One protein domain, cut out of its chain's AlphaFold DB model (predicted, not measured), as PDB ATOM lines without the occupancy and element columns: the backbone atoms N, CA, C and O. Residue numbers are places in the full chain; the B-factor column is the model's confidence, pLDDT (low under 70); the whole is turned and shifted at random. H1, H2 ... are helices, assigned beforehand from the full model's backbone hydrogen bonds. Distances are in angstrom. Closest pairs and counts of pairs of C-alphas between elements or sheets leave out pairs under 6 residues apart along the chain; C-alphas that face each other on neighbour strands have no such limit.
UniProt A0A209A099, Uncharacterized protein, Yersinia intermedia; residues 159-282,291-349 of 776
ATOM      1  N   ASN A 159     -21.639 -36.793 -15.348       83.94
ATOM      2  CA  ASN A 159     -21.688 -37.109 -16.774       83.94
ATOM      3  C   ASN A 159     -20.294 -37.481 -17.284       83.94
ATOM      4  O   ASN A 159     -20.124 -38.489 -17.971       83.94
ATOM      5  N   LEU A 160     -19.275 -36.696 -16.917       84.00
ATOM      6  CA  LEU A 160     -17.895 -37.007 -17.287       84.00
ATOM      7  C   LEU A 160     -17.387 -38.271 -16.576       84.00
ATOM      8  O   LEU A 160     -16.669 -39.066 -17.180       84.00
ATOM      9  N   THR A 161     -17.786 -38.487 -15.321       86.00
ATOM     10  CA  THR A 161     -17.419 -39.693 -14.561       86.00
ATOM     11  C   THR A 161     -18.006 -40.956 -15.188       86.00
ATOM     12  O   THR A 161     -17.285 -41.937 -15.345       86.00
ATOM     13  N   ILE A 162     -19.266 -40.914 -15.634       86.25
ATOM     14  CA  ILE A 162     -19.918 -41.986 -16.399       86.25
ATOM     15  C   ILE A 162     -19.131 -42.280 -17.677       86.25
ATOM     16  O   ILE A 162     -18.794 -43.435 -17.932       86.25
ATOM     17  N   ILE A 163     -18.787 -41.249 -18.458       86.38
ATOM     18  CA  ILE A 163     -18.010 -41.418 -19.696       86.38
ATOM     19  C   ILE A 163     -16.662 -42.087 -19.396       86.38
ATOM     20  O   ILE A 163     -16.321 -43.082 -20.036       86.38
ATOM     21  N   ASN A 164     -15.918 -41.595 -18.402       87.50
ATOM     22  CA  ASN A 164     -14.621 -42.159 -18.029       87.50
ATOM     23  C   ASN A 164     -14.747 -43.610 -17.536       87.50
ATOM     24  O   ASN A 164     -13.978 -44.462 -17.971       87.50
ATOM     25  N   ALA A 165     -15.747 -43.924 -16.707       87.44
ATOM     26  CA  ALA A 165     -15.995 -45.283 -16.226       87.44
ATOM     27  C   ALA A 165     -16.332 -46.252 -17.374       87.44
ATOM     28  O   ALA A 165     -15.836 -47.382 -17.409       87.44
ATOM     29  N   VAL A 166     -17.124 -45.805 -18.354       85.88
ATOM     30  CA  VAL A 166     -17.414 -46.590 -19.561       85.88
ATOM     31  C   VAL A 166     -16.136 -46.830 -20.358       85.88
ATOM     32  O   VAL A 166     -15.863 -47.976 -20.714       85.88
ATOM     33  N   LEU A 167     -15.324 -45.799 -20.606       86.19
ATOM     34  CA  LEU A 167     -14.059 -45.940 -21.335       86.19
ATOM     35  C   LEU A 167     -13.094 -46.906 -20.624       86.19
ATOM     36  O   LEU A 167     -12.547 -47.807 -21.267       86.19
ATOM     37  N   GLU A 168     -12.971 -46.807 -19.297       87.19
ATOM     38  CA  GLU A 168     -12.178 -47.740 -18.490       87.19
ATOM     39  C   GLU A 168     -12.701 -49.180 -18.594       87.19
ATOM     40  O   GLU A 168     -11.907 -50.104 -18.793       87.19
ATOM     41  N   SER A 169     -14.024 -49.388 -18.554       86.25
ATOM     42  CA  SER A 169     -14.636 -50.719 -18.723       86.25
ATOM     43  C   SER A 169     -14.324 -51.354 -20.085       86.25
ATOM     44  O   SER A 169     -14.278 -52.580 -20.211       86.25
ATOM     45  N   LYS A 170     -14.093 -50.524 -21.113       84.12
ATOM     46  CA  LYS A 170     -13.723 -50.943 -22.471       84.12
ATOM     47  C   LYS A 170     -12.208 -50.969 -22.702       84.12
ATOM     48  O   LYS A 170     -11.787 -51.185 -23.833       84.12
ATOM     49  N   ALA A 171     -11.391 -50.761 -21.663       86.50
ATOM     50  CA  ALA A 171      -9.931 -50.679 -21.754       86.50
ATOM     51  C   ALA A 171      -9.435 -49.663 -22.806       86.50
ATOM     52  O   ALA A 171      -8.414 -49.871 -23.464       86.50
ATOM     53  N   THR A 172     -10.161 -48.555 -22.965       86.25
ATOM     54  CA  THR A 172      -9.843 -47.483 -23.913       86.25
ATOM     55  C   THR A 172      -9.799 -46.123 -23.214       86.25
ATOM     56  O   THR A 172     -10.139 -46.009 -22.041       86.25
ATOM     57  N   SER A 173      -9.345 -45.093 -23.923       88.06
ATOM     58  CA  SER A 173      -9.250 -43.717 -23.425       88.06
ATOM     59  C   SER A 173      -9.624 -42.728 -24.522       88.06
ATOM     60  O   SER A 173      -9.555 -43.047 -25.717       88.06
ATOM     61  N   LEU A 174      -9.962 -41.493 -24.139       86.88
ATOM     62  CA  LEU A 174     -10.197 -40.424 -25.118       86.88
ATOM     63  C   LEU A 174      -8.955 -40.173 -25.981       86.88
ATOM     64  O   LEU A 174      -9.081 -39.887 -27.172       86.88
ATOM     65  N   ARG A 175      -7.751 -40.347 -25.419       85.88
ATOM     66  CA  ARG A 175      -6.493 -40.239 -26.170       85.88
ATOM     67  C   ARG A 175      -6.366 -41.333 -27.223       85.88
ATOM     68  O   ARG A 175      -5.959 -41.027 -28.336       85.88
ATOM     69  N   ASN A 176      -6.707 -42.581 -26.902       83.25
ATOM     70  CA  ASN A 176      -6.645 -43.683 -27.867       83.25
ATOM     71  C   ASN A 176      -7.642 -43.468 -29.007       83.25
ATOM     72  O   ASN A 176      -7.291 -43.649 -30.171       83.25
ATOM     73  N   ILE A 177      -8.850 -42.997 -28.681       84.12
ATOM     74  CA  ILE A 177      -9.840 -42.566 -29.675       84.12
ATOM     75  C   ILE A 177      -9.249 -41.441 -30.540       84.12
ATOM     76  O   ILE A 177      -9.263 -41.538 -31.760       84.12
ATOM     77  N   ALA A 178      -8.657 -40.404 -29.947       84.12
ATOM     78  CA  ALA A 178      -8.029 -39.323 -30.706       84.12
ATOM     79  C   ALA A 178      -6.860 -39.802 -31.588       84.12
ATOM     80  O   ALA A 178      -6.723 -39.330 -32.711       84.12
ATOM     81  N   ALA A 179      -6.042 -40.744 -31.108       79.94
ATOM     82  CA  ALA A 179      -4.903 -41.302 -31.834       79.94
ATOM     83  C   ALA A 179      -5.338 -42.118 -33.055       79.94
ATOM     84  O   ALA A 179      -4.815 -41.920 -34.148       79.94
ATOM     85  N   LEU A 180      -6.321 -43.006 -32.882       76.50
ATOM     86  CA  LEU A 180      -6.850 -43.847 -33.960       76.50
ATOM     87  C   LEU A 180      -7.568 -43.032 -35.042       76.50
ATOM     88  O   LEU A 180      -7.592 -43.435 -36.205       76.50
ATOM     89  N   LEU A 181      -8.154 -41.897 -34.656       74.06
ATOM     90  CA  LEU A 181      -8.943 -41.034 -35.533       74.06
ATOM     91  C   LEU A 181      -8.176 -39.809 -36.035       74.06
ATOM     92  O   LEU A 181      -8.766 -38.969 -36.718       74.06
ATOM     93  N   ALA A 182      -6.890 -39.685 -35.702       68.44
ATOM     94  CA  ALA A 182      -6.042 -38.635 -36.236       68.44
ATOM     95  C   ALA A 182      -5.820 -38.860 -37.740       68.44
ATOM     96  O   ALA A 182      -5.412 -39.934 -38.175       68.44
ATOM     97  N   ASP A 183      -6.044 -37.816 -38.537       59.28
ATOM     98  CA  ASP A 183      -5.949 -37.859 -40.003       59.28
ATOM     99  C   ASP A 183      -4.499 -37.862 -40.537       59.28
ATOM    100  O   ASP A 183      -4.281 -37.752 -41.742       59.28
ATOM    101  N   SER A 184      -3.492 -37.959 -39.658       56.56
ATOM    102  CA  SER A 184      -2.084 -37.850 -40.044       56.56
ATOM    103  C   SER A 184      -1.423 -39.228 -40.204       56.56
ATOM    104  O   SER A 184      -1.359 -39.985 -39.234       56.56
ATOM    105  N   PRO A 185      -0.863 -39.543 -41.385       53.75
ATOM    106  CA  PRO A 185      -0.137 -40.791 -41.639       53.75
ATOM    107  C   PRO A 185       1.258 -40.835 -40.981       53.75
ATOM    108  O   PRO A 185       1.924 -41.867 -41.003       53.75
ATOM    109  N   ASP A 186       1.714 -39.737 -40.373       56.09
ATOM    110  CA  ASP A 186       3.121 -39.519 -40.007       56.09
ATOM    111  C   ASP A 186       3.494 -39.984 -38.586       56.09
ATOM    112  O   ASP A 186       4.446 -39.465 -37.995       56.09
ATOM    113  N   MET A 187       2.721 -40.904 -37.991       62.94
ATOM    114  CA  MET A 187       2.849 -41.282 -36.571       62.94
ATOM    115  C   MET A 187       2.973 -40.060 -35.633       62.94
ATOM    116  O   MET A 187       3.696 -40.090 -34.630       62.94
ATOM    117  N   GLN A 188       2.326 -38.943 -35.991       64.19
ATOM    118  CA  GLN A 188       2.453 -37.688 -35.259       64.19
ATOM    119  C   GLN A 188       1.883 -37.820 -33.847       64.19
ATOM    120  O   GLN A 188       0.967 -38.600 -33.586       64.19
ATOM    121  N   ALA A 189       2.441 -37.038 -32.922       65.69
ATOM    122  CA  ALA A 189       1.927 -36.973 -31.566       65.69
ATOM    123  C   ALA A 189       0.478 -36.468 -31.583       65.69
ATOM    124  O   ALA A 189       0.153 -35.503 -32.280       65.69
ATOM    125  N   VAL A 190      -0.382 -37.107 -30.788       73.19
ATOM    126  CA  VAL A 190      -1.756 -36.642 -30.576       73.19
ATOM    127  C   VAL A 190      -1.696 -35.226 -30.016       73.19
ATOM    128  O   VAL A 190      -1.040 -34.980 -29.002       73.19
ATOM    129  N   ARG A 191      -2.384 -34.285 -30.668       76.88
ATOM    130  CA  ARG A 191      -2.525 -32.929 -30.137       76.88
ATOM    131  C   ARG A 191      -3.275 -33.007 -28.809       76.88
ATOM    132  O   ARG A 191      -4.430 -33.417 -28.781       76.88
ATOM    133  N   LEU A 192      -2.622 -32.586 -27.730       80.81
ATOM    134  CA  LEU A 192      -3.211 -32.547 -26.395       80.81
ATOM    135  C   LEU A 192      -4.226 -31.404 -26.310       80.81
ATOM    136  O   LEU A 192      -3.849 -30.242 -26.163       80.81
ATOM    137  N   THR A 193      -5.506 -31.735 -26.453       85.00
ATOM    138  CA  THR A 193      -6.622 -30.830 -26.162       85.00
ATOM    139  C   THR A 193      -6.884 -30.795 -24.649       85.00
ATOM    140  O   THR A 193      -6.586 -31.778 -23.957       85.00
ATOM    141  N   PRO A 194      -7.425 -29.693 -24.104       85.25
ATOM    142  CA  PRO A 194      -7.884 -29.625 -22.717       85.25
ATOM    143  C   PRO A 194      -8.721 -30.833 -22.267       85.25
ATOM    144  O   PRO A 194      -8.478 -31.346 -21.179       85.25
ATOM    145  N   ALA A 195      -9.621 -31.353 -23.107       85.38
ATOM    146  CA  ALA A 195     -10.408 -32.555 -22.813       85.38
ATOM    147  C   ALA A 195      -9.546 -33.813 -22.568       85.38
ATOM    148  O   ALA A 195      -9.815 -34.589 -21.651       85.38
ATOM    149  N   LEU A 196      -8.471 -34.008 -23.344       88.56
ATOM    150  CA  LEU A 196      -7.529 -35.119 -23.137       88.56
ATOM    151  C   LEU A 196      -6.704 -34.941 -21.857       88.56
ATOM    152  O   LEU A 196      -6.393 -35.909 -21.168       88.56
ATOM    153  N   VAL A 197      -6.343 -33.698 -21.533       89.25
ATOM    154  CA  VAL A 197      -5.630 -33.362 -20.291       89.25
ATOM    155  C   VAL A 197      -6.521 -33.619 -19.074       89.25
ATOM    156  O   VAL A 197      -6.055 -34.182 -18.085       89.25
ATOM    157  N   GLN A 198      -7.796 -33.244 -19.166       88.12
ATOM    158  CA  GLN A 198      -8.823 -33.469 -18.151       88.12
ATOM    159  C   GLN A 198      -9.021 -34.955 -17.853       88.12
ATOM    160  O   GLN A 198      -8.923 -35.353 -16.694       88.12
ATOM    161  N   GLU A 199      -9.212 -35.786 -18.881       89.19
ATOM    162  CA  GLU A 199      -9.361 -37.237 -18.712       89.19
ATOM    163  C   GLU A 199      -8.122 -37.865 -18.063       89.19
ATOM    164  O   GLU A 199      -8.231 -38.561 -17.054       89.19
ATOM    165  N   GLN A 200      -6.927 -37.529 -18.555       89.56
ATOM    166  CA  GLN A 200      -5.681 -38.111 -18.061       89.56
ATOM    167  C   GLN A 200      -5.340 -37.702 -16.615       89.56
ATOM    168  O   GLN A 200      -4.726 -38.493 -15.891       89.56
ATOM    169  N   LEU A 201      -5.696 -36.478 -16.206       88.69
ATOM    170  CA  LEU A 201      -5.505 -35.967 -14.841       88.69
ATOM    171  C   LEU A 201      -6.693 -36.260 -13.910       88.69
ATOM    172  O   LEU A 201      -6.591 -35.988 -12.715       88.69
ATOM    173  N   GLY A 202      -7.807 -36.789 -14.424       86.12
ATOM    174  CA  GLY A 202      -9.034 -36.989 -13.649       86.12
ATOM    175  C   GLY A 202      -9.679 -35.676 -13.188       86.12
ATOM    176  O   GLY A 202     -10.200 -35.600 -12.079       86.12
ATOM    177  N   LEU A 203      -9.605 -34.627 -14.011       85.81
ATOM    178  CA  LEU A 203     -10.183 -33.313 -13.733       85.81
ATOM    179  C   LEU A 203     -11.446 -33.112 -14.570       85.81
ATOM    180  O   LEU A 203     -11.443 -33.379 -15.765       85.81
ATOM    181  N   ASN A 204     -12.506 -32.575 -13.971       83.12
ATOM    182  CA  ASN A 204     -13.647 -32.072 -14.737       83.12
ATOM    183  C   ASN A 204     -13.390 -30.638 -15.250       83.12
ATOM    184  O   ASN A 204     -12.444 -29.987 -14.790       83.12
ATOM    185  N   PRO A 205     -14.221 -30.110 -16.170       82.31
ATOM    186  CA  PRO A 205     -14.006 -28.784 -16.752       82.31
ATOM    187  C   PRO A 205     -13.925 -27.668 -15.703       82.31
ATOM    188  O   PRO A 205     -13.067 -26.791 -15.789       82.31
ATOM    189  N   ALA A 206     -14.752 -27.735 -14.656       80.88
ATOM    190  CA  ALA A 206     -14.728 -26.762 -13.568       80.88
ATOM    191  C   ALA A 206     -13.423 -26.828 -12.748       80.88
ATOM    192  O   ALA A 206     -12.817 -25.794 -12.468       80.88
ATOM    193  N   SER A 207     -12.948 -28.029 -12.398       82.31
ATOM    194  CA  SER A 207     -11.668 -28.228 -11.704       82.31
ATOM    195  C   SER A 207     -10.485 -27.810 -12.568       82.31
ATOM    196  O   SER A 207      -9.513 -27.273 -12.046       82.31
ATOM    197  N   TYR A 208     -10.563 -28.029 -13.880       86.12
ATOM    198  CA  TYR A 208      -9.531 -27.618 -14.824       86.12
ATOM    199  C   TYR A 208      -9.347 -26.093 -14.834       86.12
ATOM    200  O   TYR A 208      -8.219 -25.611 -14.723       86.12
ATOM    201  N   GLU A 209     -10.442 -25.329 -14.862       84.12
ATOM    202  CA  GLU A 209     -10.389 -23.864 -14.761       84.12
ATOM    203  C   GLU A 209      -9.926 -23.381 -13.378       84.12
ATOM    204  O   GLU A 209      -9.143 -22.435 -13.287       84.12
ATOM    205  N   LEU A 210     -10.315 -24.058 -12.292       81.31
ATOM    206  CA  LEU A 210      -9.814 -23.740 -10.947       81.31
ATOM    207  C   LEU A 210      -8.298 -23.943 -10.837       81.31
ATOM    208  O   LEU A 210      -7.592 -23.054 -10.367       81.31
ATOM    209  N   VAL A 211      -7.782 -25.077 -11.317       85.25
ATOM    210  CA  VAL A 211      -6.344 -25.381 -11.273       85.25
ATOM    211  C   VAL A 211      -5.539 -24.403 -12.135       85.25
ATOM    212  O   VAL A 211      -4.440 -24.010 -11.744       85.25
ATOM    213  N   LYS A 212      -6.074 -23.958 -13.279       84.12
ATOM    214  CA  LYS A 212      -5.456 -22.879 -14.067       84.12
ATOM    215  C   LYS A 212      -5.281 -21.613 -13.229       84.12
ATOM    216  O   LYS A 212      -4.195 -21.041 -13.209       84.12
ATOM    217  N   VAL A 213      -6.318 -21.205 -12.495       81.00
ATOM    218  CA  VAL A 213      -6.242 -20.042 -11.598       81.00
ATOM    219  C   VAL A 213      -5.234 -20.283 -10.465       81.00
ATOM    220  O   VAL A 213      -4.404 -19.412 -10.207       81.00
ATOM    221  N   GLU A 214      -5.221 -21.462  -9.838       78.12
ATOM    222  CA  GLU A 214      -4.241 -21.822  -8.795       78.12
ATOM    223  C   GLU A 214      -2.786 -21.724  -9.301       78.12
ATOM    224  O   GLU A 214      -1.915 -21.193  -8.609       78.12
ATOM    225  N   LEU A 215      -2.518 -22.166 -10.536       80.00
ATOM    226  CA  LEU A 215      -1.192 -22.086 -11.163       80.00
ATOM    227  C   LEU A 215      -0.706 -20.643 -11.378       80.00
ATOM    228  O   LEU A 215       0.505 -20.394 -11.287       80.00
ATOM    229  N   THR A 216      -1.624 -19.701 -11.633       76.00
ATOM    230  CA  THR A 216      -1.297 -18.268 -11.783       76.00
ATOM    231  C   THR A 216      -0.964 -17.590 -10.456       76.00
ATOM    232  O   THR A 216      -0.137 -16.681 -10.425       76.00
ATOM    233  N   GLN A 217      -1.588 -18.022  -9.358       69.75
ATOM    234  CA  GLN A 217      -1.462 -17.371  -8.049       69.75
ATOM    235  C   GLN A 217      -0.314 -17.932  -7.195       69.75
ATOM    236  O   GLN A 217      -0.054 -17.403  -6.117       69.75
ATOM    237  N   GLU A 218       0.365 -18.992  -7.658       62.72
ATOM    238  CA  GLU A 218       1.463 -19.705  -6.967       62.72
ATOM    239  C   GLU A 218       1.135 -20.150  -5.530       62.72
ATOM    240  O   GLU A 218       2.016 -20.516  -4.750       62.72
ATOM    241  N   ALA A 219      -0.150 -20.163  -5.185       53.69
ATOM    242  CA  ALA A 219      -0.665 -20.501  -3.876       53.69
ATOM    243  C   ALA A 219      -1.568 -21.734  -4.004       53.69
ATOM    244  O   ALA A 219      -2.519 -21.742  -4.778       53.69
ATOM    245  N   HIS A 220      -1.272 -22.767  -3.211       59.38
ATOM    246  CA  HIS A 220      -2.144 -23.927  -2.979       59.38
ATOM    247  C   HIS A 220      -2.434 -24.855  -4.179       59.38
ATOM    248  O   HIS A 220      -3.560 -25.314  -4.325       59.38
ATOM    249  N   CYS A 221      -1.419 -25.283  -4.949       72.06
ATOM    250  CA  CYS A 221      -1.554 -26.360  -5.958       72.06
ATOM    251  C   CYS A 221      -1.792 -27.770  -5.356       72.06
ATOM    252  O   CYS A 221      -1.296 -28.772  -5.874       72.06
ATOM    253  N   GLN A 222      -2.503 -27.876  -4.231       80.44
ATOM    254  CA  GLN A 222      -2.774 -29.141  -3.544       80.44
ATOM    255  C   GLN A 222      -3.714 -30.032  -4.362       80.44
ATOM    256  O   GLN A 222      -3.481 -31.235  -4.448       80.44
ATOM    257  N   ARG A 223      -4.705 -29.439  -5.040       82.31
ATOM    258  CA  ARG A 223      -5.618 -30.146  -5.948       82.31
ATOM    259  C   ARG A 223      -4.868 -30.783  -7.115       82.31
ATOM    260  O   ARG A 223      -5.068 -31.955  -7.425       82.31
ATOM    261  N   LEU A 224      -3.952 -30.034  -7.726       86.56
ATOM    262  CA  LEU A 224      -3.102 -30.541  -8.802       86.56
ATOM    263  C   LEU A 224      -2.090 -31.586  -8.304       86.56
ATOM    264  O   LEU A 224      -1.837 -32.572  -8.996       86.56
ATOM    265  N   ALA A 225      -1.540 -31.416  -7.100       87.12
ATOM    266  CA  ALA A 225      -0.669 -32.412  -6.471       87.12
ATOM    267  C   ALA A 225      -1.424 -33.729  -6.215       87.12
ATOM    268  O   ALA A 225      -0.921 -34.804  -6.540       87.12
ATOM    269  N   HIS A 226      -2.668 -33.641  -5.734       86.69
ATOM    270  CA  HIS A 226      -3.560 -34.784  -5.568       86.69
ATOM    271  C   HIS A 226      -3.854 -35.477  -6.909       86.69
ATOM    272  O   HIS A 226      -3.640 -36.683  -7.031       86.69
ATOM    273  N   ALA A 227      -4.244 -34.719  -7.939       86.81
ATOM    274  CA  ALA A 227      -4.532 -35.246  -9.278       86.81
ATOM    275  C   ALA A 227      -3.319 -35.946  -9.921       86.81
ATOM    276  O   ALA A 227      -3.434 -37.025 -10.501       86.81
ATOM    277  N   THR A 228      -2.125 -35.370  -9.769       88.00
ATOM    278  CA  THR A 228      -0.874 -35.928 -10.317       88.00
ATOM    279  C   THR A 228      -0.255 -37.030  -9.458       88.00
ATOM    280  O   THR A 228       0.694 -37.681  -9.898       88.00
ATOM    281  N   LYS A 229      -0.787 -37.265  -8.249       88.88
ATOM    282  CA  LYS A 229      -0.213 -38.155  -7.223       88.88
ATOM    283  C   LYS A 229       1.231 -37.780  -6.854       88.88
ATOM    284  O   LYS A 229       2.052 -38.653  -6.572       88.88
ATOM    285  N   LEU A 230       1.537 -36.482  -6.864       88.62
ATOM    286  CA  LEU A 230       2.833 -35.913  -6.492       88.62
ATOM    287  C   LEU A 230       2.766 -35.238  -5.123       88.62
ATOM    288  O   LEU A 230       1.709 -34.786  -4.685       88.62
ATOM    289  N   THR A 231       3.914 -35.099  -4.457       88.19
ATOM    290  CA  THR A 231       4.002 -34.166  -3.328       88.19
ATOM    291  C   THR A 231       4.000 -32.724  -3.839       88.19
ATOM    292  O   THR A 231       4.424 -32.440  -4.961       88.19
ATOM    293  N   VAL A 232       3.560 -31.784  -2.999       85.75
ATOM    294  CA  VAL A 232       3.555 -30.350  -3.343       85.75
ATOM    295  C   VAL A 232       4.967 -29.856  -3.697       85.75
ATOM    296  O   VAL A 232       5.133 -29.064  -4.620       85.75
ATOM    297  N   GLU A 233       6.002 -30.365  -3.023       85.44
ATOM    298  CA  GLU A 233       7.403 -30.024  -3.306       85.44
ATOM    299  C   GLU A 233       7.863 -30.527  -4.684       85.44
ATOM    300  O   GLU A 233       8.481 -29.778  -5.446       85.44
ATOM    301  N   GLN A 234       7.525 -31.775  -5.031       86.56
ATOM    302  CA  GLN A 234       7.844 -32.358  -6.337       86.56
ATOM    303  C   GLN A 234       7.131 -31.612  -7.465       86.56
ATOM    304  O   GLN A 234       7.753 -31.277  -8.474       86.56
ATOM    305  N   LEU A 235       5.847 -31.301  -7.271       87.94
ATOM    306  CA  LEU A 235       5.060 -30.540  -8.233       87.94
ATOM    307  C   LEU A 235       5.649 -29.140  -8.452       87.94
ATOM    308  O   LEU A 235       5.864 -28.744  -9.594       87.94
ATOM    309  N   ASN A 236       5.967 -28.410  -7.379       84.75
ATOM    310  CA  ASN A 236       6.548 -27.069  -7.479       84.75
ATOM    311  C   ASN A 236       7.904 -27.085  -8.200       84.75
ATOM    312  O   ASN A 236       8.172 -26.233  -9.048       84.75
ATOM    313  N   THR A 237       8.740 -28.087  -7.917       84.56
ATOM    314  CA  THR A 237      10.027 -28.282  -8.599       84.56
ATOM    315  C   THR A 237       9.828 -28.509 -10.098       84.56
ATOM    316  O   THR A 237      10.465 -27.840 -10.917       84.56
ATOM    317  N   LEU A 238       8.894 -29.384 -10.476       84.75
ATOM    318  CA  LEU A 238       8.582 -29.666 -11.874       84.75
ATOM    319  C   LEU A 238       8.013 -28.434 -12.596       84.75
ATOM    320  O   LEU A 238       8.513 -28.056 -13.655       84.75
ATOM    321  N   VAL A 239       7.033 -27.747 -12.001       85.50
ATOM    322  CA  VAL A 239       6.422 -26.533 -12.572       85.50
ATOM    323  C   VAL A 239       7.462 -25.421 -12.746       85.50
ATOM    324  O   VAL A 239       7.514 -24.792 -13.804       85.50
ATOM    325  N   SER A 240       8.342 -25.210 -11.762       81.75
ATOM    326  CA  SER A 240       9.418 -24.210 -11.858       81.75
ATOM    327  C   SER A 240      10.417 -24.519 -12.981       81.75
ATOM    328  O   SER A 240      10.870 -23.610 -13.675       81.75
ATOM    329  N   SER A 241      10.689 -25.805 -13.226       78.81
ATOM    330  CA  SER A 241      11.580 -26.265 -14.297       78.81
ATOM    331  C   SER A 241      10.995 -26.035 -15.697       78.81
ATOM    332  O   SER A 241      11.754 -25.898 -16.659       78.81
ATOM    333  N   ILE A 242       9.662 -25.969 -15.808       78.81
ATOM    334  CA  ILE A 242       8.915 -25.761 -17.059       78.81
ATOM    335  C   ILE A 242       8.656 -24.265 -17.329       78.81
ATOM    336  O   ILE A 242       8.756 -23.825 -18.475       78.81
ATOM    337  N   LYS A 243       8.368 -23.454 -16.295       73.44
ATOM    338  CA  LYS A 243       7.966 -22.029 -16.411       73.44
ATOM    339  C   LYS A 243       9.006 -21.106 -17.088       73.44
ATOM    340  O   LYS A 243       8.662 -20.007 -17.521       73.44
ATOM    341  N   GLY A 244      10.265 -21.522 -17.248       60.75
ATOM    342  CA  GLY A 244      11.386 -20.694 -17.732       60.75
ATOM    343  C   GLY A 244      11.397 -20.274 -19.218       60.75
ATOM    344  O   GLY A 244      12.486 -20.000 -19.742       60.75
ATOM    345  N   GLY A 245      10.253 -20.245 -19.918       55.12
ATOM    346  CA  GLY A 245      10.183 -20.028 -21.376       55.12
ATOM    347  C   GLY A 245       8.940 -19.322 -21.944       55.12
ATOM    348  O   GLY A 245       8.777 -19.342 -23.158       55.12
ATOM    349  N   GLY A 246       8.071 -18.709 -21.128       62.81
ATOM    350  CA  GLY A 246       6.820 -18.095 -21.624       62.81
ATOM    351  C   GLY A 246       5.722 -19.115 -21.967       62.81
ATOM    352  O   GLY A 246       4.892 -18.870 -22.836       62.81
ATOM    353  N   VAL A 247       5.766 -20.273 -21.306       69.44
ATOM    354  CA  VAL A 247       4.831 -21.398 -21.445       69.44
ATOM    355  C   VAL A 247       3.518 -21.062 -20.730       69.44
ATOM    356  O   VAL A 247       3.554 -20.621 -19.583       69.44
ATOM    357  N   ASN A 248       2.379 -21.270 -21.397       81.75
ATOM    358  CA  ASN A 248       1.045 -20.970 -20.850       81.75
ATOM    359  C   ASN A 248       0.603 -22.025 -19.814       81.75
ATOM    360  O   ASN A 248       1.091 -23.158 -19.843       81.75
ATOM    361  N   GLU A 249      -0.369 -21.721 -18.951       83.94
ATOM    362  CA  GLU A 249      -0.866 -22.660 -17.927       83.94
ATOM    363  C   GLU A 249      -1.390 -23.965 -18.547       83.94
ATOM    364  O   GLU A 249      -1.135 -25.051 -18.033       83.94
ATOM    365  N   GLU A 250      -2.045 -23.878 -19.706       84.88
ATOM    366  CA  GLU A 250      -2.526 -25.045 -20.460       84.88
ATOM    367  C   GLU A 250      -1.392 -25.963 -20.918       84.88
ATOM    368  O   GLU A 250      -1.516 -27.184 -20.887       84.88
ATOM    369  N   GLN A 251      -0.258 -25.383 -21.311       85.31
ATOM    370  CA  GLN A 251       0.908 -26.158 -21.717       85.31
ATOM    371  C   GLN A 251       1.567 -26.826 -20.506       85.31
ATOM    372  O   GLN A 251       2.028 -27.958 -20.620       85.31
ATOM    373  N   ILE A 252       1.573 -26.172 -19.338       87.31
ATOM    374  CA  ILE A 252       2.038 -26.783 -18.084       87.31
ATOM    375  C   ILE A 252       1.148 -27.977 -17.724       87.31
ATOM    376  O   ILE A 252       1.664 -29.056 -17.438       87.31
ATOM    377  N   LEU A 253      -0.176 -27.820 -17.791       89.56
ATOM    378  CA  LEU A 253      -1.120 -28.906 -17.522       89.56
ATOM    379  C   LEU A 253      -0.977 -30.061 -18.520       89.56
ATOM    380  O   LEU A 253      -0.995 -31.215 -18.104       89.56
ATOM    381  N   ALA A 254      -0.744 -29.769 -19.802       89.38
ATOM    382  CA  ALA A 254      -0.460 -30.786 -20.815       89.38
ATOM    383  C   ALA A 254       0.852 -31.547 -20.546       89.38
ATOM    384  O   ALA A 254       0.941 -32.751 -20.767       89.38
ATOM    385  N   VAL A 255       1.884 -30.869 -20.036       88.69
ATOM    386  CA  VAL A 255       3.135 -31.531 -19.636       88.69
ATOM    387  C   VAL A 255       2.914 -32.426 -18.412       88.69
ATOM    388  O   VAL A 255       3.441 -33.538 -18.354       88.69
ATOM    389  N   LEU A 256       2.121 -31.969 -17.441       90.38
ATOM    390  CA  LEU A 256       1.794 -32.741 -16.242       90.38
ATOM    391  C   LEU A 256       0.896 -33.947 -16.542       90.38
ATOM    392  O   LEU A 256       1.080 -35.000 -15.933       90.38
ATOM    393  N   SER A 257      -0.039 -33.839 -17.489       91.62
ATOM    394  CA  SER A 257      -0.842 -34.991 -17.911       91.62
ATOM    395  C   SER A 257       0.019 -36.062 -18.579       91.62
ATOM    396  O   SER A 257      -0.124 -37.244 -18.264       91.62
ATOM    397  N   GLU A 258       0.986 -35.671 -19.415       90.06
ATOM    398  CA  GLU A 258       1.955 -36.612 -19.987       90.06
ATOM    399  C   GLU A 258       2.848 -37.253 -18.921       90.06
ATOM    400  O   GLU A 258       3.149 -38.442 -19.022       90.06
ATOM    401  N   TYR A 259       3.224 -36.524 -17.865       91.69
ATOM    402  CA  TYR A 259       3.908 -37.132 -16.723       91.69
ATOM    403  C   TYR A 259       3.070 -38.253 -16.099       91.69
ATOM    404  O   TYR A 259       3.570 -39.364 -15.926       91.69
ATOM    405  N   VAL A 260       1.794 -37.989 -15.792       92.00
ATOM    406  CA  VAL A 260       0.897 -38.989 -15.186       92.00
ATOM    407  C   VAL A 260       0.753 -40.212 -16.092       92.00
ATOM    408  O   VAL A 260       0.832 -41.346 -15.610       92.00
ATOM    409  N   ARG A 261       0.627 -40.000 -17.407       90.69
ATOM    410  CA  ARG A 261       0.566 -41.076 -18.402       90.69
ATOM    411  C   ARG A 261       1.837 -41.926 -18.407       90.69
ATOM    412  O   ARG A 261       1.765 -43.146 -18.253       90.69
ATOM    413  N   LEU A 262       3.001 -41.291 -18.543       90.12
ATOM    414  CA  LEU A 262       4.293 -41.978 -18.590       90.12
ATOM    415  C   LEU A 262       4.626 -42.665 -17.260       90.12
ATOM    416  O   LEU A 262       5.228 -43.738 -17.255       90.12
ATOM    417  N   ASN A 263       4.197 -42.101 -16.131       91.81
ATOM    418  CA  ASN A 263       4.308 -42.744 -14.827       91.81
ATOM    419  C   ASN A 263       3.430 -44.006 -14.752       91.81
ATOM    420  O   ASN A 263       3.912 -45.062 -14.351       91.81
ATOM    421  N   ARG A 264       2.173 -43.939 -15.216       88.44
ATOM    422  CA  ARG A 264       1.257 -45.096 -15.247       88.44
ATOM    423  C   ARG A 264       1.766 -46.223 -16.152       88.44
ATOM    424  O   ARG A 264       1.601 -47.387 -15.805       88.44
ATOM    425  N   GLN A 265       2.367 -45.886 -17.291       87.44
ATOM    426  CA  GLN A 265       2.770 -46.857 -18.313       87.44
ATOM    427  C   GLN A 265       4.187 -47.415 -18.113       87.44
ATOM    428  O   GLN A 265       4.402 -48.609 -18.308       87.44
ATOM    429  N   TYR A 266       5.143 -46.573 -17.706       88.12
ATOM    430  CA  TYR A 266       6.567 -46.927 -17.615       88.12
ATOM    431  C   TYR A 266       7.141 -46.844 -16.189       88.12
ATOM    432  O   TYR A 266       8.318 -47.143 -15.990       88.12
ATOM    433  N   GLY A 267       6.356 -46.428 -15.187       86.81
ATOM    434  CA  GLY A 267       6.841 -46.254 -13.810       86.81
ATOM    435  C   GLY A 267       7.848 -45.108 -13.658       86.81
ATOM    436  O   GLY A 267       8.801 -45.202 -12.878       86.81
ATOM    437  N   LEU A 268       7.695 -44.047 -14.455       89.19
ATOM    438  CA  LEU A 268       8.609 -42.909 -14.488       89.19
ATOM    439  C   LEU A 268       8.506 -42.024 -13.230       89.19
ATOM    440  O   LEU A 268       7.466 -41.430 -12.947       89.19
ATOM    441  N   SER A 269       9.619 -41.858 -12.507       88.88
ATOM    442  CA  SER A 269       9.682 -40.948 -11.356       88.88
ATOM    443  C   SER A 269       9.687 -39.471 -11.770       88.88
ATOM    444  O   SER A 269      10.176 -39.111 -12.844       88.88
ATOM    445  N   ALA A 270       9.192 -38.603 -10.880       86.00
ATOM    446  CA  ALA A 270       9.148 -37.155 -11.095       86.00
ATOM    447  C   ALA A 270      10.535 -36.556 -11.397       86.00
ATOM    448  O   ALA A 270      10.663 -35.722 -12.291       86.00
ATOM    449  N   ASP A 271      11.590 -37.028 -10.726       83.69
ATOM    450  CA  ASP A 271      12.959 -36.532 -10.928       83.69
ATOM    451  C   ASP A 271      13.500 -36.876 -12.322       83.69
ATOM    452  O   ASP A 271      14.083 -36.030 -13.003       83.69
ATOM    453  N   LYS A 272      13.263 -38.112 -12.786       85.25
ATOM    454  CA  LYS A 272      13.667 -38.545 -14.131       85.25
ATOM    455  C   LYS A 272      12.902 -37.781 -15.208       85.25
ATOM    456  O   LYS A 272      13.503 -37.383 -16.200       85.25
ATOM    457  N   PHE A 273      11.607 -37.540 -15.003       87.75
ATOM    458  CA  PHE A 273      10.803 -36.727 -15.915       87.75
ATOM    459  C   PHE A 273      11.266 -35.263 -15.942       87.75
ATOM    460  O   PHE A 273      11.446 -34.688 -17.015       87.75
ATOM    461  N   THR A 274      11.566 -34.682 -14.777       84.25
ATOM    462  CA  THR A 274      12.134 -33.328 -14.668       84.25
ATOM    463  C   THR A 274      13.469 -33.228 -15.405       84.25
ATOM    464  O   THR A 274      13.720 -32.234 -16.075       84.25
ATOM    465  N   MET A 275      14.304 -34.272 -15.369       80.69
ATOM    466  CA  MET A 275      15.554 -34.308 -16.134       80.69
ATOM    467  C   MET A 275      15.331 -34.351 -17.654       80.69
ATOM    468  O   MET A 275      16.150 -33.809 -18.390       80.69
ATOM    469  N   MET A 276      14.244 -34.966 -18.133       82.50
ATOM    470  CA  MET A 276      13.904 -34.998 -19.563       82.50
ATOM    471  C   MET A 276      13.376 -33.652 -20.067       82.50
ATOM    472  O   MET A 276      13.717 -33.229 -21.170       82.50
ATOM    473  N   VAL A 277      12.519 -33.009 -19.271       79.69
ATOM    474  CA  VAL A 277      11.657 -31.899 -19.706       79.69
ATOM    475  C   VAL A 277      12.138 -30.535 -19.197       79.69
ATOM    476  O   VAL A 277      11.872 -29.512 -19.823       79.69
ATOM    477  N   GLY A 278      12.837 -30.501 -18.063       71.31
ATOM    478  CA  GLY A 278      13.266 -29.282 -17.388       71.31
ATOM    479  C   GLY A 278      14.487 -28.610 -18.017       71.31
ATOM    480  O   GLY A 278      15.368 -29.249 -18.596       71.31
ATOM    481  N   LYS A 279      14.572 -27.288 -17.846       64.31
ATOM    482  CA  LYS A 279      15.734 -26.482 -18.243       64.31
ATOM    483  C   LYS A 279      16.891 -26.733 -17.262       64.31
ATOM    484  O   LYS A 279      16.823 -26.311 -16.111       64.31
ATOM    485  N   GLN A 280      17.958 -27.411 -17.686       54.75
ATOM    486  CA  GLN A 280      19.129 -27.614 -16.823       54.75
ATOM    487  C   GLN A 280      19.959 -26.324 -16.711       54.75
ATOM    488  O   GLN A 280      20.315 -25.703 -17.713       54.75
ATOM    489  N   ALA A 281      20.285 -25.920 -15.482       45.25
ATOM    490  CA  ALA A 281      21.212 -24.827 -15.224       45.25
ATOM    491  C   ALA A 281      22.644 -25.269 -15.573       45.25
ATOM    492  O   ALA A 281      23.196 -26.139 -14.909       45.25
ATOM    493  N   GLY A 282      23.225 -24.666 -16.615       52.38
ATOM    494  CA  GLY A 282      24.665 -24.651 -16.896       52.38
ATOM    495  C   GLY A 282      25.395 -25.992 -16.771       52.38
ATOM    496  O   GLY A 282      26.221 -26.150 -15.877       52.38
ATOM    497  N   ARG A 291      19.780 -36.011 -21.366       78.31
ATOM    498  CA  ARG A 291      18.378 -36.064 -21.812       78.31
ATOM    499  C   ARG A 291      18.141 -37.171 -22.824       78.31
ATOM    500  O   ARG A 291      17.232 -37.974 -22.632       78.31
ATOM    501  N   MET A 292      18.979 -37.252 -23.856       81.44
ATOM    502  CA  MET A 292      18.827 -38.280 -24.884       81.44
ATOM    503  C   MET A 292      19.024 -39.681 -24.306       81.44
ATOM    504  O   MET A 292      18.253 -40.581 -24.622       81.44
ATOM    505  N   GLU A 293      20.004 -39.873 -23.422       82.12
ATOM    506  CA  GLU A 293      20.236 -41.164 -22.763       82.12
ATOM    507  C   GLU A 293      19.030 -41.579 -21.914       82.12
ATOM    508  O   GLU A 293      18.577 -42.721 -21.989       82.12
ATOM    509  N   THR A 294      18.448 -40.633 -21.177       83.75
ATOM    510  CA  THR A 294      17.278 -40.895 -20.334       83.75
ATOM    511  C   THR A 294      16.041 -41.210 -21.180       83.75
ATOM    512  O   THR A 294      15.368 -42.203 -20.906       83.75
ATOM    513  N   ILE A 295      15.769 -40.435 -22.236       85.75
ATOM    514  CA  ILE A 295      14.652 -40.681 -23.166       85.75
ATOM    515  C   ILE A 295      14.827 -42.031 -23.870       85.75
ATOM    516  O   ILE A 295      13.897 -42.829 -23.899       85.75
ATOM    517  N   SER A 296      16.023 -42.325 -24.382       86.69
ATOM    518  CA  SER A 296      16.301 -43.588 -25.085       86.69
ATOM    519  C   SER A 296      16.129 -44.793 -24.157       86.69
ATOM    520  O   SER A 296      15.553 -45.808 -24.552       86.69
ATOM    521  N   SER A 297      16.555 -44.660 -22.894       86.06
ATOM    522  CA  SER A 297      16.441 -45.727 -21.897       86.06
ATOM    523  C   SER A 297      14.995 -46.110 -21.564       86.06
ATOM    524  O   SER A 297      14.755 -47.270 -21.236       86.06
ATOM    525  N   LEU A 298      14.029 -45.186 -21.700       87.31
ATOM    526  CA  LEU A 298      12.602 -45.493 -21.515       87.31
ATOM    527  C   LEU A 298      12.114 -46.567 -22.487       87.31
ATOM    528  O   LEU A 298      11.288 -47.400 -22.129       87.31
ATOM    529  N   PHE A 299      12.649 -46.548 -23.705       86.94
ATOM    530  CA  PHE A 299      12.244 -47.430 -24.794       86.94
ATOM    531  C   PHE A 299      13.209 -48.606 -25.000       86.94
ATOM    532  O   PHE A 299      13.100 -49.329 -25.987       86.94
ATOM    533  N   GLY A 300      14.175 -48.798 -24.094       86.62
ATOM    534  CA  GLY A 300      15.197 -49.841 -24.223       86.62
ATOM    535  C   GLY A 300      16.188 -49.607 -25.371       86.62
ATOM    536  O   GLY A 300      16.815 -50.556 -25.837       86.62
ATOM    537  N   LEU A 301      16.334 -48.361 -25.833       88.50
ATOM    538  CA  LEU A 301      17.243 -47.970 -26.910       88.50
ATOM    539  C   LEU A 301      18.523 -47.341 -26.347       88.50
ATOM    540  O   LEU A 301      18.520 -46.679 -25.308       88.50
ATOM    541  N   SER A 302      19.633 -47.492 -27.068       89.38
ATOM    542  CA  SER A 302      20.831 -46.670 -26.854       89.38
ATOM    543  C   SER A 302      20.694 -45.305 -27.539       89.38
ATOM    544  O   SER A 302      19.952 -45.162 -28.509       89.38
ATOM    545  N   ALA A 303      21.457 -44.304 -27.089       85.62
ATOM    546  CA  ALA A 303      21.417 -42.959 -27.675       85.62
ATOM    547  C   ALA A 303      21.708 -42.953 -29.192       85.62
ATOM    548  O   ALA A 303      21.043 -42.251 -29.946       85.62
ATOM    549  N   ALA A 304      22.636 -43.800 -29.655       86.50
ATOM    550  CA  ALA A 304      22.945 -43.943 -31.080       86.50
ATOM    551  C   ALA A 304      21.782 -44.562 -31.878       86.50
ATOM    552  O   ALA A 304      21.544 -44.198 -33.028       86.50
ATOM    553  N   GLN A 305      21.039 -45.491 -31.271       88.69
ATOM    554  CA  GLN A 305      19.855 -46.091 -31.889       88.69
ATOM    555  C   GLN A 305      18.696 -45.092 -31.977       88.69
ATOM    556  O   GLN A 305      18.014 -45.051 -32.997       88.69
ATOM    557  N   ALA A 306      18.502 -44.259 -30.953       87.38
ATOM    558  CA  ALA A 306      17.506 -43.191 -30.973       87.38
ATOM    559  C   ALA A 306      17.830 -42.117 -32.029       87.38
ATOM    560  O   ALA A 306      16.945 -41.695 -32.772       87.38
ATOM    561  N   GLU A 307      19.101 -41.727 -32.157       87.56
ATOM    562  CA  GLU A 307      19.571 -40.806 -33.202       87.56
ATOM    563  C   GLU A 307      19.365 -41.378 -34.613       87.56
ATOM    564  O   GLU A 307      18.863 -40.688 -35.509       87.56
ATOM    565  N   MET A 308      19.689 -42.661 -34.804       86.31
ATOM    566  CA  MET A 308      19.426 -43.371 -36.056       86.31
ATOM    567  C   MET A 308      17.932 -43.348 -36.391       86.31
ATOM    568  O   MET A 308      17.564 -42.986 -37.504       86.31
ATOM    569  N   LEU A 309      17.066 -43.664 -35.428       87.69
ATOM    570  CA  LEU A 309      15.616 -43.693 -35.617       87.69
ATOM    571  C   LEU A 309      15.067 -42.306 -36.007       87.69
ATOM    572  O   LEU A 309      14.286 -42.206 -36.952       87.69
ATOM    573  N   LEU A 310      15.534 -41.224 -35.371       85.94
ATOM    574  CA  LEU A 310      15.158 -39.851 -35.745       85.94
ATOM    575  C   LEU A 310      15.611 -39.473 -37.159       85.94
ATOM    576  O   LEU A 310      14.874 -38.800 -37.887       85.94
ATOM    577  N   THR A 311      16.799 -39.929 -37.560       86.00
ATOM    578  CA  THR A 311      17.319 -39.726 -38.918       86.00
ATOM    579  C   THR A 311      16.447 -40.448 -39.947       86.00
ATOM    580  O   THR A 311      16.049 -39.840 -40.937       86.00
ATOM    581  N   LEU A 312      16.067 -41.703 -39.679       84.06
ATOM    582  CA  LEU A 312      15.171 -42.487 -40.541       84.06
ATOM    583  C   LEU A 312      13.757 -41.889 -40.641       84.06
ATOM    584  O   LEU A 312      13.079 -42.068 -41.648       84.06
ATOM    585  N   CYS A 313      13.315 -41.148 -39.621       78.69
ATOM    586  CA  CYS A 313      12.046 -40.416 -39.641       78.69
ATOM    587  C   CYS A 313      12.102 -39.089 -40.412       78.69
ATOM    588  O   CYS A 313      11.103 -38.371 -40.441       78.69
ATOM    589  N   GLY A 314      13.260 -38.707 -40.961       77.19
ATOM    590  CA  GLY A 314      13.439 -37.411 -41.617       77.19
ATOM    591  C   GLY A 314      13.364 -36.220 -40.656       77.19
ATOM    592  O   GLY A 314      13.112 -35.100 -41.090       77.19
ATOM    593  N   LYS A 315      13.577 -36.436 -39.347       79.25
ATOM    594  CA  LYS A 315      13.545 -35.385 -38.310       79.25
ATOM    595  C   LYS A 315      14.884 -35.254 -37.562       79.25
ATOM    596  O   LYS A 315      14.888 -35.283 -36.331       79.25
ATOM    597  N   PRO A 316      16.030 -35.075 -38.249       74.06
ATOM    598  CA  PRO A 316      17.327 -34.923 -37.579       74.06
ATOM    599  C   PRO A 316      17.405 -33.639 -36.731       74.06
ATOM    600  O   PRO A 316      18.069 -33.605 -35.698       74.06
ATOM    601  N   GLU A 317      16.671 -32.592 -37.120       75.56
ATOM    602  CA  GLU A 317      16.606 -31.304 -36.411       75.56
ATOM    603  C   GLU A 317      15.964 -31.417 -35.017       75.56
ATOM    604  O   GLU A 317      16.228 -30.592 -34.141       75.56
ATOM    605  N   ALA A 318      15.185 -32.479 -34.771       75.25
ATOM    606  CA  ALA A 318      14.556 -32.752 -33.480       75.25
ATOM    607  C   ALA A 318      15.584 -32.898 -32.341       75.25
ATOM    608  O   ALA A 318      15.293 -32.565 -31.194       75.25
ATOM    609  N   LEU A 319      16.819 -33.313 -32.657       73.88
ATOM    610  CA  LEU A 319      17.927 -33.382 -31.699       73.88
ATOM    611  C   LEU A 319      18.250 -32.013 -31.089       73.88
ATOM    612  O   LEU A 319      18.496 -31.911 -29.888       73.88
ATOM    613  N   GLN A 320      18.194 -30.945 -31.894       71.94
ATOM    614  CA  GLN A 320      18.441 -29.586 -31.410       71.94
ATOM    615  C   GLN A 320      17.328 -29.124 -30.465       71.94
ATOM    616  O   GLN A 320      17.601 -28.461 -29.466       71.94
ATOM    617  N   GLY A 321      16.078 -29.507 -30.740       70.38
ATOM    618  CA  GLY A 321      14.943 -29.190 -29.878       70.38
ATOM    619  C   GLY A 321      14.975 -29.936 -28.538       70.38
ATOM    620  O   GLY A 321      14.632 -29.349 -27.508       70.38
ATOM    621  N   ILE A 322      15.460 -31.187 -28.521       73.81
ATOM    622  CA  ILE A 322      15.744 -31.919 -27.273       73.81
ATOM    623  C   ILE A 322      16.812 -31.184 -26.473       73.81
ATOM    624  O   ILE A 322      16.620 -30.987 -25.274       73.81
ATOM    625  N   ALA A 323      17.879 -30.722 -27.132       71.38
ATOM    626  CA  ALA A 323      18.972 -30.016 -26.475       71.38
ATOM    627  C   ALA A 323      18.548 -28.662 -25.881       71.38
ATOM    628  O   ALA A 323      18.952 -28.264 -24.785       71.38
ATOM    629  N   GLN A 324      17.636 -27.960 -26.550       69.12
ATOM    630  CA  GLN A 324      17.109 -26.673 -26.088       69.12
ATOM    631  C   GLN A 324      16.138 -26.790 -24.899       69.12
ATOM    632  O   GLN A 324      15.927 -25.804 -24.195       69.12
ATOM    633  N   GLY A 325      15.589 -27.980 -24.625       67.12
ATOM    634  CA  GLY A 325      14.765 -28.232 -23.429       67.12
ATOM    635  C   GLY A 325      13.366 -27.648 -23.513       67.12
ATOM    636  O   GLY A 325      12.802 -27.221 -22.510       67.12
ATOM    637  N   ASN A 326      12.809 -27.594 -24.722       76.38
ATOM    638  CA  ASN A 326      11.424 -27.199 -24.919       76.38
ATOM    639  C   ASN A 326      10.500 -28.377 -24.568       76.38
ATOM    640  O   ASN A 326      10.402 -29.342 -25.326       76.38
ATOM    641  N   ALA A 327       9.822 -28.282 -23.424       78.94
ATOM    642  CA  ALA A 327       8.972 -29.326 -22.863       78.94
ATOM    643  C   ALA A 327       7.951 -29.923 -23.870       78.94
ATOM    644  O   ALA A 327       8.028 -31.125 -24.137       78.94
ATOM    645  N   PRO A 328       7.065 -29.131 -24.513       79.56
ATOM    646  CA  PRO A 328       6.183 -29.614 -25.581       79.56
ATOM    647  C   PRO A 328       6.887 -30.364 -26.722       79.56
ATOM    648  O   PRO A 328       6.378 -31.368 -27.228       79.56
ATOM    649  N   HIS A 329       8.066 -29.897 -27.136       80.62
ATOM    650  CA  HIS A 329       8.818 -30.520 -28.225       80.62
ATOM    651  C   HIS A 329       9.392 -31.880 -27.806       80.62
ATOM    652  O   HIS A 329       9.264 -32.855 -28.542       80.62
ATOM    653  N   VAL A 330       9.950 -31.971 -26.594       83.81
ATOM    654  CA  VAL A 330      10.444 -33.233 -26.020       83.81
ATOM    655  C   VAL A 330       9.317 -34.265 -25.920       83.81
ATOM    656  O   VAL A 330       9.498 -35.407 -26.334       83.81
ATOM    657  N   LEU A 331       8.130 -33.867 -25.454       85.50
ATOM    658  CA  LEU A 331       6.968 -34.761 -25.357       85.50
ATOM    659  C   LEU A 331       6.473 -35.253 -26.723       85.50
ATOM    660  O   LEU A 331       6.071 -36.412 -26.864       85.50
ATOM    661  N   THR A 332       6.552 -34.400 -27.746       83.94
ATOM    662  CA  THR A 332       6.240 -34.782 -29.132       83.94
ATOM    663  C   THR A 332       7.185 -35.883 -29.618       83.94
ATOM    664  O   THR A 332       6.748 -36.832 -30.266       83.94
ATOM    665  N   ILE A 333       8.470 -35.797 -29.267       84.56
ATOM    666  CA  ILE A 333       9.474 -36.802 -29.639       84.56
ATOM    667  C   ILE A 333       9.305 -38.094 -28.840       84.56
ATOM    668  O   ILE A 333       9.410 -39.173 -29.413       84.56
ATOM    669  N   ILE A 334       9.000 -38.006 -27.542       87.62
ATOM    670  CA  ILE A 334       8.679 -39.184 -26.720       87.62
ATOM    671  C   ILE A 334       7.489 -39.935 -27.328       87.62
ATOM    672  O   ILE A 334       7.567 -41.147 -27.504       87.62
ATOM    673  N   SER A 335       6.431 -39.219 -27.721       85.50
ATOM    674  CA  SER A 335       5.266 -39.821 -28.384       85.50
ATOM    675  C   SER A 335       5.633 -40.453 -29.733       85.50
ATOM    676  O   SER A 335       5.139 -41.525 -30.063       85.50
ATOM    677  N   LEU A 336       6.529 -39.826 -30.505       86.25
ATOM    678  CA  LEU A 336       7.027 -40.389 -31.762       86.25
ATOM    679  C   LEU A 336       7.790 -41.703 -31.529       86.25
ATOM    680  O   LEU A 336       7.514 -42.692 -32.202       86.25
ATOM    681  N   PHE A 337       8.725 -41.733 -30.575       87.88
ATOM    682  CA  PHE A 337       9.456 -42.958 -30.240       87.88
ATOM    683  C   PHE A 337       8.526 -44.058 -29.742       87.88
ATOM    684  O   PHE A 337       8.660 -45.198 -30.172       87.88
ATOM    685  N   GLU A 338       7.567 -43.714 -28.889       88.44
ATOM    686  CA  GLU A 338       6.554 -44.640 -28.399       88.44
ATOM    687  C   GLU A 338       5.760 -45.273 -29.547       88.44
ATOM    688  O   GLU A 338       5.728 -46.499 -29.659       88.44
ATOM    689  N   ASN A 339       5.213 -44.450 -30.448       87.12
ATOM    690  CA  ASN A 339       4.457 -44.917 -31.610       87.12
ATOM    691  C   ASN A 339       5.295 -45.855 -32.492       87.12
ATOM    692  O   ASN A 339       4.822 -46.914 -32.905       87.12
ATOM    693  N   ILE A 340       6.559 -45.501 -32.746       88.31
ATOM    694  CA  ILE A 340       7.445 -46.277 -33.621       88.31
ATOM    695  C   ILE A 340       7.857 -47.588 -32.967       88.31
ATOM    696  O   ILE A 340       7.780 -48.631 -33.608       88.31
ATOM    697  N   VAL A 341       8.277 -47.568 -31.703       89.81
ATOM    698  CA  VAL A 341       8.705 -48.776 -30.985       89.81
ATOM    699  C   VAL A 341       7.529 -49.735 -30.807       89.81
ATOM    700  O   VAL A 341       7.687 -50.941 -31.004       89.81
ATOM    701  N   GLN A 342       6.332 -49.216 -30.515       88.69
ATOM    702  CA  GLN A 342       5.115 -50.019 -30.443       88.69
ATOM    703  C   GLN A 342       4.755 -50.622 -31.807       88.69
ATOM    704  O   GLN A 342       4.465 -51.816 -31.888       88.69
ATOM    705  N   TRP A 343       4.829 -49.839 -32.887       90.75
ATOM    706  CA  TRP A 343       4.596 -50.331 -34.246       90.75
ATOM    707  C   TRP A 343       5.631 -51.384 -34.667       90.75
ATOM    708  O   TRP A 343       5.256 -52.447 -35.156       90.75
ATOM    709  N   MET A 344       6.921 -51.146 -34.414       91.38
ATOM    710  CA  MET A 344       7.998 -52.104 -34.681       91.38
ATOM    711  C   MET A 344       7.770 -53.414 -33.925       91.38
ATOM    712  O   MET A 344       7.885 -54.490 -34.508       91.38
ATOM    713  N   SER A 345       7.380 -53.335 -32.649       91.12
ATOM    714  CA  SER A 345       7.030 -54.509 -31.847       91.12
ATOM    715  C   SER A 345       5.836 -55.268 -32.440       91.12
ATOM    716  O   SER A 345       5.906 -56.490 -32.592       91.12
ATOM    717  N   ALA A 346       4.784 -54.559 -32.866       90.81
ATOM    718  CA  ALA A 346       3.607 -55.153 -33.503       90.81
ATOM    719  C   ALA A 346       3.941 -55.847 -34.836       90.81
ATOM    720  O   ALA A 346       3.446 -56.943 -35.104       90.81
ATOM    721  N   GLN A 347       4.829 -55.253 -35.640       91.00
ATOM    722  CA  GLN A 347       5.313 -55.819 -36.905       91.00
ATOM    723  C   GLN A 347       6.464 -56.824 -36.727       91.00
ATOM    724  O   GLN A 347       6.963 -57.358 -37.718       91.00
ATOM    725  N   LYS A 348       6.895 -57.095 -35.483       90.38
ATOM    726  CA  LYS A 348       8.056 -57.941 -35.145       90.38
ATOM    727  C   LYS A 348       9.329 -57.534 -35.900       90.38
ATOM    728  O   LYS A 348      10.112 -58.387 -36.316       90.38
ATOM    729  N   LEU A 349       9.515 -56.231 -36.081       92.25
ATOM    730  CA  LEU A 349      10.625 -55.644 -36.813       92.25
ATOM    731  C   LEU A 349      11.689 -55.134 -35.840       92.25
ATOM    732  O   LEU A 349      11.377 -54.423 -34.885       92.25
TER     733      LEU A 349
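AT A GLANCE: This is residues 159 to 282 and 291 to 349 of the 776 residues of an uncharacterized protein of Yersinia intermedia (UniProt A0A209A099). What would one see first? Two unequal lobes of short, mostly crossed helices: in the larger, H3, H4, H5, H6 and H8 gather round H7, which runs through the middle of the whole; in the smaller, H9, H10 and H11 are grouped on one side of the long H12. The first part of H12 meets H7 and H8 where the lobes join, and H1 and H2 form an edge by H3. What is it built of? The printed part has 183 residues with twelve named helices, H1 to H12 in order along the chain, and no named strand; its class is all helix. It is compact, with a radius of gyration of the C-alphas of 16.7 A and spans of 46 by 44 by 26 A.

HOW THE PARTS SIT: What stands near the first helices? H1, residues 159 to 169, is close to but not clearly touching H3, residues 194 to 201; their closest C-alphas, of Asn 164 and Glu 199, are 7.2 A apart. H2, residues 174 to 180, only just touches H3, with 3 pairs of C-alphas within 8 A, the closest those of Arg 175 and Leu 196 at 6.0 A. Which helix is the hub? H7, residues 249 to 266, touches H3, closest at the C-alphas of Val 197 and Ser 257, 5.6 A, and H4, residues 205 to 217, closest at Lys 212 and Glu 249, 6.0 A. It only just touches H5, residues 222 to 228, with 3 pairs of C-alphas within 8 A, the closest those of Thr 228 and Val 260 at 6.0 A. It touches H12, residues 327 to 346, at a shallow tilt of 31 degrees, the closest C-alphas being those of Val 255 and Pro 328, 7.0 A. What follows beyond it? H6, residues 232 to 242, touches H8, residues 270 to 277, at Leu 238 and Thr 274, C-alphas 5.8 A apart, and H8 touches H9, residues 291 to 298, at Met 276 and Arg 291, 5.1 A. H9 touches H10, residues 303 to 312, about perpendicular at 89 degrees, closest at the C-alphas of Glu 293 and Ala 303, 5.4 A. H11, residues 318 to 324, forms a helical hairpin with H12, closest at the C-alphas of Ile 322 and Val 330, 5.6 A. How are the backbones? In H1 to H12 every O i to N i+4 pair is within hydrogen-bond range.

IN THESE COORDINATES: Where are the anchors? H1 begins at C-alpha 159, (-21.688, -37.109, -16.774), and H12 ends at C-alpha 346, (3.607, -55.153, -33.503). Which helices are longest? From first to last C-alpha H12 measures 28.4 A, H7 25.4 A and H4 19.1 A.

THE WHOLE: How large is it? The two C-alphas farthest apart, of Gln 217 and Lys 348, are 49.7 A apart. Where is it cut, and which link is long? Residues 283 to 290 are not printed, with 13.9 A from C-alpha 282 to C-alpha 291; the link from H2 to H3, 13 residues, is long. Where is confidence low? The model's pLDDT is under 70 at residues 182 to 189, 217 to 220, 244 to 247, 279 to 282 and 324 to 325.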